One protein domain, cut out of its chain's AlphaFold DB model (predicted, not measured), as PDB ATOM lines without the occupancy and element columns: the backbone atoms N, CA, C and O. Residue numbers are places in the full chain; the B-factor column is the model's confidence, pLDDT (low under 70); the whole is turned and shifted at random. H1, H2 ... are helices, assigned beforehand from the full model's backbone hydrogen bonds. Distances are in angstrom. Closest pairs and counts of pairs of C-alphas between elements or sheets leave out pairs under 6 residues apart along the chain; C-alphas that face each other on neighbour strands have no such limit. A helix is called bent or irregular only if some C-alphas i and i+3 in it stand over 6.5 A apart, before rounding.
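AT A GLANCE: This is residues 293 to 362 of the 365 residues of an uncharacterized protein of Colletotrichum fructicola (strain Nara gc5) (UniProt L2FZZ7). A long bent helix, H1, makes the rod's length; a hairpin of H2 and H3 packs on its arm H1a. The printed part has 70 residues and three named helices, all helix. It is only just loose, close to extended, with radius of gyration of the C-alphas 16.5 A, spanning 59 by 20 by 12 A.

HOW THE PARTS SIT: H1, residues 293 to 333, assigned one helix by its hydrogen bonds, is bent: arms H1a, ending at C-alpha 322, and H1b, from C-alpha 325, 6.8 A apart. H1a touches H2, residues 341 to 350, with residues 317 to 321 alone; closest C-alphas Asp 321 and Ser 341, 6.6 A. H2 forms a hairpin with H3, residues 354 to 360; closest C-alphas Val 345 and Ala 357, 5.0 A. Every O i to N i+4 pair inside H1a, inside H1b and inside H3 is within hydrogen-bond range; in H2 4 of 6 are, and H2 is irregular, with C-alphas 342 and 345 7.6 A apart.

IN THESE COORDINATES: H1a runs 43.6 A from C-alpha 293 at (127.728, 84.562, 102.593); H3 ends at C-alpha 360, (118.231, 110.286, 118.237).

THE WHOLE: The printed part has no cut; pLDDT is under 70 in residues 293 to 312 and 359 to 362.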
ATOM      1  N   GLY A 293     127.228  84.357 101.232       40.28
ATOM      2  CA  GLY A 293     127.728  84.562 102.593       40.28
ATOM      3  C   GLY A 293     127.831  86.040 102.982       40.28
ATOM      4  O   GLY A 293     127.410  86.418 104.077       40.28
ATOM      5  N   LEU A 294     128.317  86.893 102.075       43.50
ATOM      6  CA  LEU A 294     128.438  88.338 102.282       43.50
ATOM      7  C   LEU A 294     127.061  89.012 102.377       43.50
ATOM      8  O   LEU A 294     126.827  89.835 103.260       43.50
ATOM      9  N   LYS A 295     126.109  88.607 101.528       42.69
ATOM     10  CA  LYS A 295     124.740  89.146 101.516       42.69
ATOM     11  C   LYS A 295     123.952  88.744 102.769       42.69
ATOM     12  O   LYS A 295     123.238  89.566 103.342       42.69
ATOM     13  N   ALA A 296     124.131  87.511 103.253       49.38
ATOM     14  CA  ALA A 296     123.549  87.054 104.517       49.38
ATOM     15  C   ALA A 296     124.190  87.733 105.745       49.38
ATOM     16  O   ALA A 296     123.494  88.029 106.721       49.38
ATOM     17  N   ALA A 297     125.497  88.015 105.693       46.38
ATOM     18  CA  ALA A 297     126.206  88.753 106.734       46.38
ATOM     19  C   ALA A 297     125.790  90.231 106.782       46.38
ATOM     20  O   ALA A 297     125.534  90.733 107.874       46.38
ATOM     21  N   ASN A 298     125.619  90.891 105.630       40.78
ATOM     22  CA  ASN A 298     125.105  92.262 105.557       40.78
ATOM     23  C   ASN A 298     123.678  92.366 106.095       40.78
ATOM     24  O   ASN A 298     123.408  93.226 106.923       40.78
ATOM     25  N   LYS A 299     122.787  91.432 105.740       39.78
ATOM     26  CA  LYS A 299     121.412  91.429 106.264       39.78
ATOM     27  C   LYS A 299     121.360  91.216 107.785       39.78
ATOM     28  O   LYS A 299     120.491  91.755 108.466       39.78
ATOM     29  N   ARG A 300     122.309  90.454 108.352       44.03
ATOM     30  CA  ARG A 300     122.483  90.344 109.815       44.03
ATOM     31  C   ARG A 300     123.098  91.600 110.429       44.03
ATOM     32  O   ARG A 300     122.698  91.961 111.528       44.03
ATOM     33  N   ALA A 301     124.044  92.248 109.756       41.41
ATOM     34  CA  ALA A 301     124.657  93.489 110.219       41.41
ATOM     35  C   ALA A 301     123.640  94.638 110.259       41.41
ATOM     36  O   ALA A 301     123.613  95.380 111.231       41.41
ATOM     37  N   GLU A 302     122.746  94.711 109.277       42.75
ATOM     38  CA  GLU A 302     121.659  95.691 109.197       42.75
ATOM     39  C   GLU A 302     120.633  95.493 110.331       42.75
ATOM     40  O   GLU A 302     120.285  96.435 111.041       42.75
ATOM     41  N   LEU A 303     120.252  94.241 110.618       42.88
ATOM     42  CA  LEU A 303     119.400  93.894 111.767       42.88
ATOM     43  C   LEU A 303     120.066  94.152 113.131       42.88
ATOM     44  O   LEU A 303     119.379  94.410 114.120       42.88
ATOM     45  N   VAL A 304     121.396  94.061 113.212       43.66
ATOM     46  CA  VAL A 304     122.158  94.380 114.430       43.66
ATOM     47  C   VAL A 304     122.334  95.892 114.584       43.66
ATOM     48  O   VAL A 304     122.201  96.384 115.699       43.66
ATOM     49  N   ALA A 305     122.558  96.633 113.498       38.12
ATOM     50  CA  ALA A 305     122.628  98.093 113.495       38.12
ATOM     51  C   ALA A 305     121.301  98.724 113.948       38.12
ATOM     52  O   ALA A 305     121.316  99.584 114.825       38.12
ATOM     53  N   LEU A 306     120.163  98.206 113.469       42.28
ATOM     54  CA  LEU A 306     118.829  98.591 113.949       42.28
ATOM     55  C   LEU A 306     118.669  98.368 115.466       42.28
ATOM     56  O   LEU A 306     118.215  99.257 116.180       42.28
ATOM     57  N   ARG A 307     119.145  97.232 116.001       47.00
ATOM     58  CA  ARG A 307     119.100  96.949 117.452       47.00
ATOM     59  C   ARG A 307     120.049  97.809 118.293       47.00
ATOM     60  O   ARG A 307     119.770  98.055 119.464       47.00
ATOM     61  N   VAL A 308     121.190  98.216 117.739       48.44
ATOM     62  CA  VAL A 308     122.157  99.089 118.429       48.44
ATOM     63  C   VAL A 308     121.623 100.521 118.501       48.44
ATOM     64  O   VAL A 308     121.749 101.148 119.554       48.44
ATOM     65  N   HIS A 309     120.962 100.988 117.439       52.53
ATOM     66  CA  HIS A 309     120.287 102.284 117.407       52.53
ATOM     67  C   HIS A 309     119.132 102.337 118.423       52.53
ATOM     68  O   HIS A 309     119.063 103.269 119.225       52.53
ATOM     69  N   ASP A 310     118.318 101.277 118.503       58.00
ATOM     70  CA  ASP A 310     117.254 101.146 119.512       58.00
ATOM     71  C   ASP A 310     117.799 101.175 120.950       58.00
ATOM     72  O   ASP A 310     117.237 101.821 121.834       58.00
ATOM     73  N   GLY A 311     118.930 100.510 121.203       65.06
ATOM     74  CA  GLY A 311     119.533 100.450 122.535       65.06
ATOM     75  C   GLY A 311     120.151 101.770 123.008       65.06
ATOM     76  O   GLY A 311     120.233 102.009 124.215       65.06
ATOM     77  N   TRP A 312     120.629 102.619 122.098       64.75
ATOM     78  CA  TRP A 312     121.139 103.955 122.430       64.75
ATOM     79  C   TRP A 312     120.000 104.948 122.662       64.75
ATOM     80  O   TRP A 312     119.966 105.592 123.710       64.75
ATOM     81  N   VAL A 313     119.021 104.993 121.752       70.31
ATOM     82  CA  VAL A 313     117.833 105.851 121.883       70.31
ATOM     83  C   VAL A 313     117.082 105.533 123.178       70.31
ATOM     84  O   VAL A 313     116.778 106.435 123.957       70.31
ATOM     85  N   HIS A 314     116.890 104.249 123.493       74.69
ATOM     86  CA  HIS A 314     116.256 103.832 124.743       74.69
ATOM     87  C   HIS A 314     117.017 104.312 125.991       74.69
ATOM     88  O   HIS A 314     116.406 104.783 126.948       74.69
ATOM     89  N   ARG A 315     118.356 104.251 125.982       74.31
ATOM     90  CA  ARG A 315     119.188 104.738 127.097       74.31
ATOM     91  C   ARG A 315     119.164 106.257 127.235       74.31
ATOM     92  O   ARG A 315     119.167 106.751 128.358       74.31
ATOM     93  N   MET A 316     119.086 106.988 126.126       75.50
ATOM     94  CA  MET A 316     118.930 108.443 126.148       75.50
ATOM     95  C   MET A 316     117.580 108.862 126.737       75.50
ATOM     96  O   MET A 316     117.534 109.794 127.535       75.50
ATOM     97  N   HIS A 317     116.505 108.129 126.437       75.69
ATOM     98  CA  HIS A 317     115.207 108.343 127.081       75.69
ATOM     99  C   HIS A 317     115.230 108.005 128.581       75.69
ATOM    100  O   HIS A 317     114.751 108.800 129.384       75.69
ATOM    101  N   GLN A 318     115.866 106.901 128.987       79.56
ATOM    102  CA  GLN A 318     116.031 106.573 130.412       79.56
ATOM    103  C   GLN A 318     116.830 107.642 131.170       79.56
ATOM    104  O   GLN A 318     116.463 108.029 132.278       79.56
ATOM    105  N   LEU A 319     117.917 108.140 130.577       78.56
ATOM    106  CA  LEU A 319     118.711 109.218 131.160       78.56
ATOM    107  C   LEU A 319     117.894 110.511 131.257       78.56
ATOM    108  O   LEU A 319     117.962 111.209 132.269       78.56
ATOM    109  N   TRP A 320     117.099 110.814 130.228       87.12
ATOM    110  CA  TRP A 320     116.211 111.968 130.231       87.12
ATOM    111  C   TRP A 320     115.198 111.905 131.368       87.12
ATOM    112  O   TRP A 320     115.062 112.884 132.093       87.12
ATOM    113  N   ASP A 321     114.560 110.762 131.607       82.56
ATOM    114  CA  ASP A 321     113.597 110.626 132.704       82.56
ATOM    115  C   ASP A 321     114.233 110.856 134.088       82.56
ATOM    116  O   ASP A 321     113.580 111.386 134.991       82.56
ATOM    117  N   VAL A 322     115.522 110.535 134.246       84.56
ATOM    118  CA  VAL A 322     116.286 110.773 135.482       84.56
ATOM    119  C   VAL A 322     116.713 112.237 135.626       84.56
ATOM    120  O   VAL A 322     116.656 112.794 136.723       84.56
ATOM    121  N   VAL A 323     117.149 112.874 134.538       81.25
ATOM    122  CA  VAL A 323     117.753 114.218 134.562       81.25
ATOM    123  C   VAL A 323     116.704 115.330 134.420       81.25
ATOM    124  O   VAL A 323     116.855 116.403 135.011       81.25
ATOM    125  N   ARG A 324     115.594 115.076 133.717       88.06
ATOM    126  CA  ARG A 324     114.496 116.028 133.478       88.06
ATOM    127  C   ARG A 324     113.971 116.689 134.758       88.06
ATOM    128  O   ARG A 324     113.805 117.907 134.738       88.06
ATOM    129  N   PRO A 325     113.746 115.986 135.889       87.94
ATOM    130  CA  PRO A 325     113.293 116.632 137.119       87.94
ATOM    131  C   PRO A 325     114.274 117.679 137.659       87.94
ATOM    132  O   PRO A 325     113.838 118.677 138.223       87.94
ATOM    133  N   ALA A 326     115.584 117.467 137.507       84.75
ATOM    134  CA  ALA A 326     116.593 118.440 137.923       84.75
ATOM    135  C   ALA A 326     116.616 119.646 136.972       84.75
ATOM    136  O   ALA A 326     116.584 120.787 137.427       84.75
ATOM    137  N   VAL A 327     116.550 119.392 135.662       84.81
ATOM    138  CA  VAL A 327     116.466 120.439 134.630       84.81
ATOM    139  C   VAL A 327     115.207 121.295 134.800       84.81
ATOM    140  O   VAL A 327     115.270 122.515 134.675       84.81
ATOM    141  N   ASN A 328     114.060 120.697 135.134       88.44
ATOM    142  CA  ASN A 328     112.816 121.439 135.351       88.44
ATOM    143  C   ASN A 328     112.858 122.314 136.607       88.44
ATOM    144  O   ASN A 328     112.288 123.403 136.583       88.44
ATOM    145  N   ARG A 329     113.566 121.903 137.669       87.19
ATOM    146  CA  ARG A 329     113.799 122.777 138.834       87.19
ATOM    147  C   ARG A 329     114.571 124.028 138.423       87.19
ATOM    148  O   ARG A 329     114.107 125.131 138.671       87.19
ATOM    149  N   GLU A 330     115.669 123.851 137.697       84.50
ATOM    150  CA  GLU A 330     116.492 124.969 137.232       84.50
ATOM    151  C   GLU A 330     115.735 125.880 136.248       84.50
ATOM    152  O   GLU A 330     115.833 127.105 136.298       84.50
ATOM    153  N   ARG A 331     114.907 125.306 135.368       85.69
ATOM    154  CA  ARG A 331     114.045 126.082 134.462       85.69
ATOM    155  C   ARG A 331     112.978 126.869 135.208       85.69
ATOM    156  O   ARG A 331     112.715 128.008 134.825       85.69
ATOM    157  N   LYS A 332     112.400 126.299 136.265       89.19
ATOM    158  CA  LYS A 332     111.436 126.981 137.128       89.19
ATOM    159  C   LYS A 332     112.076 128.170 137.844       89.19
ATOM    160  O   LYS A 332     111.472 129.240 137.872       89.19
ATOM    161  N   ASP A 333     113.312 128.018 138.310       86.69
ATOM    162  CA  ASP A 333     114.091 129.111 138.907       86.69
ATOM    163  C   ASP A 333     114.388 130.228 137.887       86.69
ATOM    164  O   ASP A 333     114.452 131.404 138.234       86.69
ATOM    165  N   GLN A 334     114.480 129.876 136.601       85.00
ATOM    166  CA  GLN A 334     114.624 130.812 135.481       85.00
ATOM    167  C   GLN A 334     113.283 131.342 134.929       85.00
ATOM    168  O   GLN A 334     113.277 132.007 133.892       85.00
ATOM    169  N   GLY A 335     112.143 131.029 135.558       84.81
ATOM    170  CA  GLY A 335     110.811 131.438 135.093       84.81
ATOM    171  C   GLY A 335     110.379 130.815 133.757       84.81
ATOM    172  O   GLY A 335     109.498 131.341 133.081       84.81
ATOM    173  N   LYS A 336     111.010 129.711 133.343       84.19
ATOM    174  CA  LYS A 336     110.720 128.997 132.094       84.19
ATOM    175  C   LYS A 336     109.749 127.844 132.341       84.19
ATOM    176  O   LYS A 336     109.760 127.221 133.398       84.19
ATOM    177  N   ALA A 337     108.962 127.521 131.316       83.81
ATOM    178  CA  ALA A 337     108.075 126.362 131.334       83.81
ATOM    179  C   ALA A 337     108.857 125.047 131.513       83.81
ATOM    180  O   ALA A 337     109.971 124.893 130.981       83.81
ATOM    181  N   GLU A 338     108.242 124.125 132.254       86.44
ATOM    182  CA  GLU A 338     108.725 122.763 132.472       86.44
ATOM    183  C   GLU A 338     108.728 121.970 131.158       86.44
ATOM    184  O   GLU A 338     107.927 122.218 130.256       86.44
ATOM    185  N   LEU A 339     109.686 121.054 131.035       85.38
ATOM    186  CA  LEU A 339     109.842 120.173 129.885       85.38
ATOM    187  C   LEU A 339     109.205 118.812 130.158       85.38
ATOM    188  O   LEU A 339     109.367 118.252 131.247       85.38
ATOM    189  N   GLU A 340     108.557 118.269 129.134       83.50
ATOM    190  CA  GLU A 340     107.889 116.961 129.152       83.50
ATOM    191  C   GLU A 340     108.832 115.802 128.749       83.50
ATOM    192  O   GLU A 340     109.960 116.012 128.287       83.50
ATOM    193  N   SER A 341     108.402 114.544 128.948       72.12
ATOM    194  CA  SER A 341     109.203 113.338 128.606       72.12
ATOM    195  C   SER A 341     109.566 113.270 127.117       72.12
ATOM    196  O   SER A 341     110.679 112.902 126.754       72.12
ATOM    197  N   ASP A 342     108.654 113.697 126.251       76.81
ATOM    198  CA  ASP A 342     108.796 113.699 124.794       76.81
ATOM    199  C   ASP A 342     109.617 114.888 124.260       76.81
ATOM    200  O   ASP A 342     109.986 114.928 123.087       76.81
ATOM    201  N   GLN A 343     109.976 115.849 125.118       81.69
ATOM    202  CA  GLN A 343     110.672 117.075 124.714       81.69
ATOM    203  C   GLN A 343     112.204 116.981 124.745       81.69
ATOM    204  O   GLN A 343     112.873 117.997 124.544       81.69
ATOM    205  N   LEU A 344     112.769 115.782 124.919       79.50
ATOM    206  CA  LEU A 344     114.217 115.534 124.897       79.50
ATOM    207  C   LEU A 344     114.892 116.132 123.650       79.50
ATOM    208  O   LEU A 344     115.836 116.910 123.759       79.50
ATOM    209  N   VAL A 345     114.371 115.827 122.459       76.12
ATOM    210  CA  VAL A 345     114.922 116.304 121.177       76.12
ATOM    211  C   VAL A 345     114.894 117.834 121.101       76.12
ATOM    212  O   VAL A 345     115.859 118.472 120.672       76.12
ATOM    213  N   ARG A 346     113.799 118.446 121.564       77.75
ATOM    214  CA  ARG A 346     113.640 119.905 121.580       77.75
ATOM    215  C   ARG A 346     114.628 120.555 122.546       77.75
ATOM    216  O   ARG A 346     115.245 121.555 122.185       77.75
ATOM    217  N   PHE A 347     114.803 119.969 123.729       81.00
ATOM    218  CA  PHE A 347     115.774 120.419 124.722       81.00
ATOM    219  C   PHE A 347     117.202 120.377 124.171       81.00
ATOM    220  O   PHE A 347     117.899 121.390 124.214       81.00
ATOM    221  N   LEU A 348     117.606 119.249 123.581       82.88
ATOM    222  CA  LEU A 348     118.939 119.076 122.998       82.88
ATOM    223  C   LEU A 348     119.229 120.127 121.920       82.88
ATOM    224  O   LEU A 348     120.269 120.782 121.967       82.88
ATOM    225  N   ARG A 349     118.273 120.392 121.021       78.50
ATOM    226  CA  ARG A 349     118.415 121.447 120.004       78.50
ATOM    227  C   ARG A 349     118.569 122.840 120.614       78.50
ATOM    228  O   ARG A 349     119.442 123.596 120.196       78.50
ATOM    229  N   THR A 350     117.773 123.178 121.630       81.00
ATOM    230  CA  THR A 350     117.884 124.486 122.304       81.00
ATOM    231  C   THR A 350     119.179 124.654 123.101       81.00
ATOM    232  O   THR A 350     119.632 125.779 123.292       81.00
ATOM    233  N   SER A 351     119.804 123.551 123.510       80.56
ATOM    234  CA  SER A 351     121.062 123.524 124.263       80.56
ATOM    235  C   SER A 351     122.304 123.416 123.365       80.56
ATOM    236  O   SER A 351     123.379 123.095 123.857       80.56
ATOM    237  N   LYS A 352     122.171 123.686 122.053       80.12
ATOM    238  CA  LYS A 352     123.237 123.558 121.035       80.12
ATOM    239  C   LYS A 352     123.779 122.131 120.857       80.12
ATOM    240  O   LYS A 352     124.852 121.948 120.297       80.12
ATOM    241  N   LEU A 353     123.019 121.120 121.271       80.06
ATOM    242  CA  LEU A 353     123.305 119.698 121.057       80.06
ATOM    243  C   LEU A 353     122.463 119.159 119.888       80.06
ATOM    244  O   LEU A 353     121.817 118.118 119.994       80.06
ATOM    245  N   GLY A 354     122.425 119.909 118.779       71.88
ATOM    246  CA  GLY A 354     121.627 119.571 117.595       71.88
ATOM    247  C   GLY A 354     122.044 118.246 116.960       71.88
ATOM    248  O   GLY A 354     121.183 117.455 116.593       71.88
ATOM    249  N   ASP A 355     123.344 117.955 116.956       75.88
ATOM    250  CA  ASP A 355     123.890 116.717 116.395       75.88
ATOM    251  C   ASP A 355     123.366 115.472 117.126       75.88
ATOM    252  O   ASP A 355     122.941 114.515 116.491       75.88
ATOM    253  N   ILE A 356     123.283 115.530 118.459       73.56
ATOM    254  CA  ILE A 356     122.738 114.448 119.294       73.56
ATOM    255  C   ILE A 356     121.227 114.294 119.065       73.56
ATOM    256  O   ILE A 356     120.688 113.190 119.116       73.56
ATOM    257  N   ALA A 357     120.524 115.401 118.815       72.62
ATOM    258  CA  ALA A 357     119.101 115.374 118.506       72.62
ATOM    259  C   ALA A 357     118.823 114.712 117.144       72.62
ATOM    260  O   ALA A 357     117.844 113.979 117.017       72.62
ATOM    261  N   ASP A 358     119.684 114.946 116.154       73.88
ATOM    262  CA  ASP A 358     119.574 114.332 114.830       73.88
ATOM    263  C   ASP A 358     119.958 112.843 114.861       73.88
ATOM    264  O   ASP A 358     119.293 112.036 114.212       73.88
ATOM    265  N   ASP A 359     120.926 112.458 115.699       69.81
ATOM    266  CA  ASP A 359     121.273 111.056 115.961       69.81
ATOM    267  C   ASP A 359     120.124 110.294 116.645       69.81
ATOM    268  O   ASP A 359     119.835 109.154 116.291       69.81
ATOM    269  N   ILE A 360     119.406 110.911 117.593       68.44
ATOM    270  CA  ILE A 360     118.231 110.286 118.237       68.44
ATOM    271  C   ILE A 360     117.098 110.049 117.229       68.44
ATOM    272  O   ILE A 360     116.388 109.048 117.328       68.44
ATOM    273  N   LEU A 361     116.935 110.951 116.259       67.62
ATOM    274  CA  LEU A 361     115.929 110.838 115.201       67.62
ATOM    275  C   LEU A 361     116.374 109.951 114.027       67.62
ATOM    276  O   LEU A 361     115.578 109.728 113.115       67.62
ATOM    277  N   GLY A 362     117.617 109.454 114.029       61.84
ATOM    278  CA  GLY A 362     118.175 108.660 112.932       61.84
ATOM    279  C   GLY A 362     118.338 109.451 111.629       61.84
ATOM    280  O   GLY A 362     118.234 108.877 110.548       61.84
TER     281      GLY A 362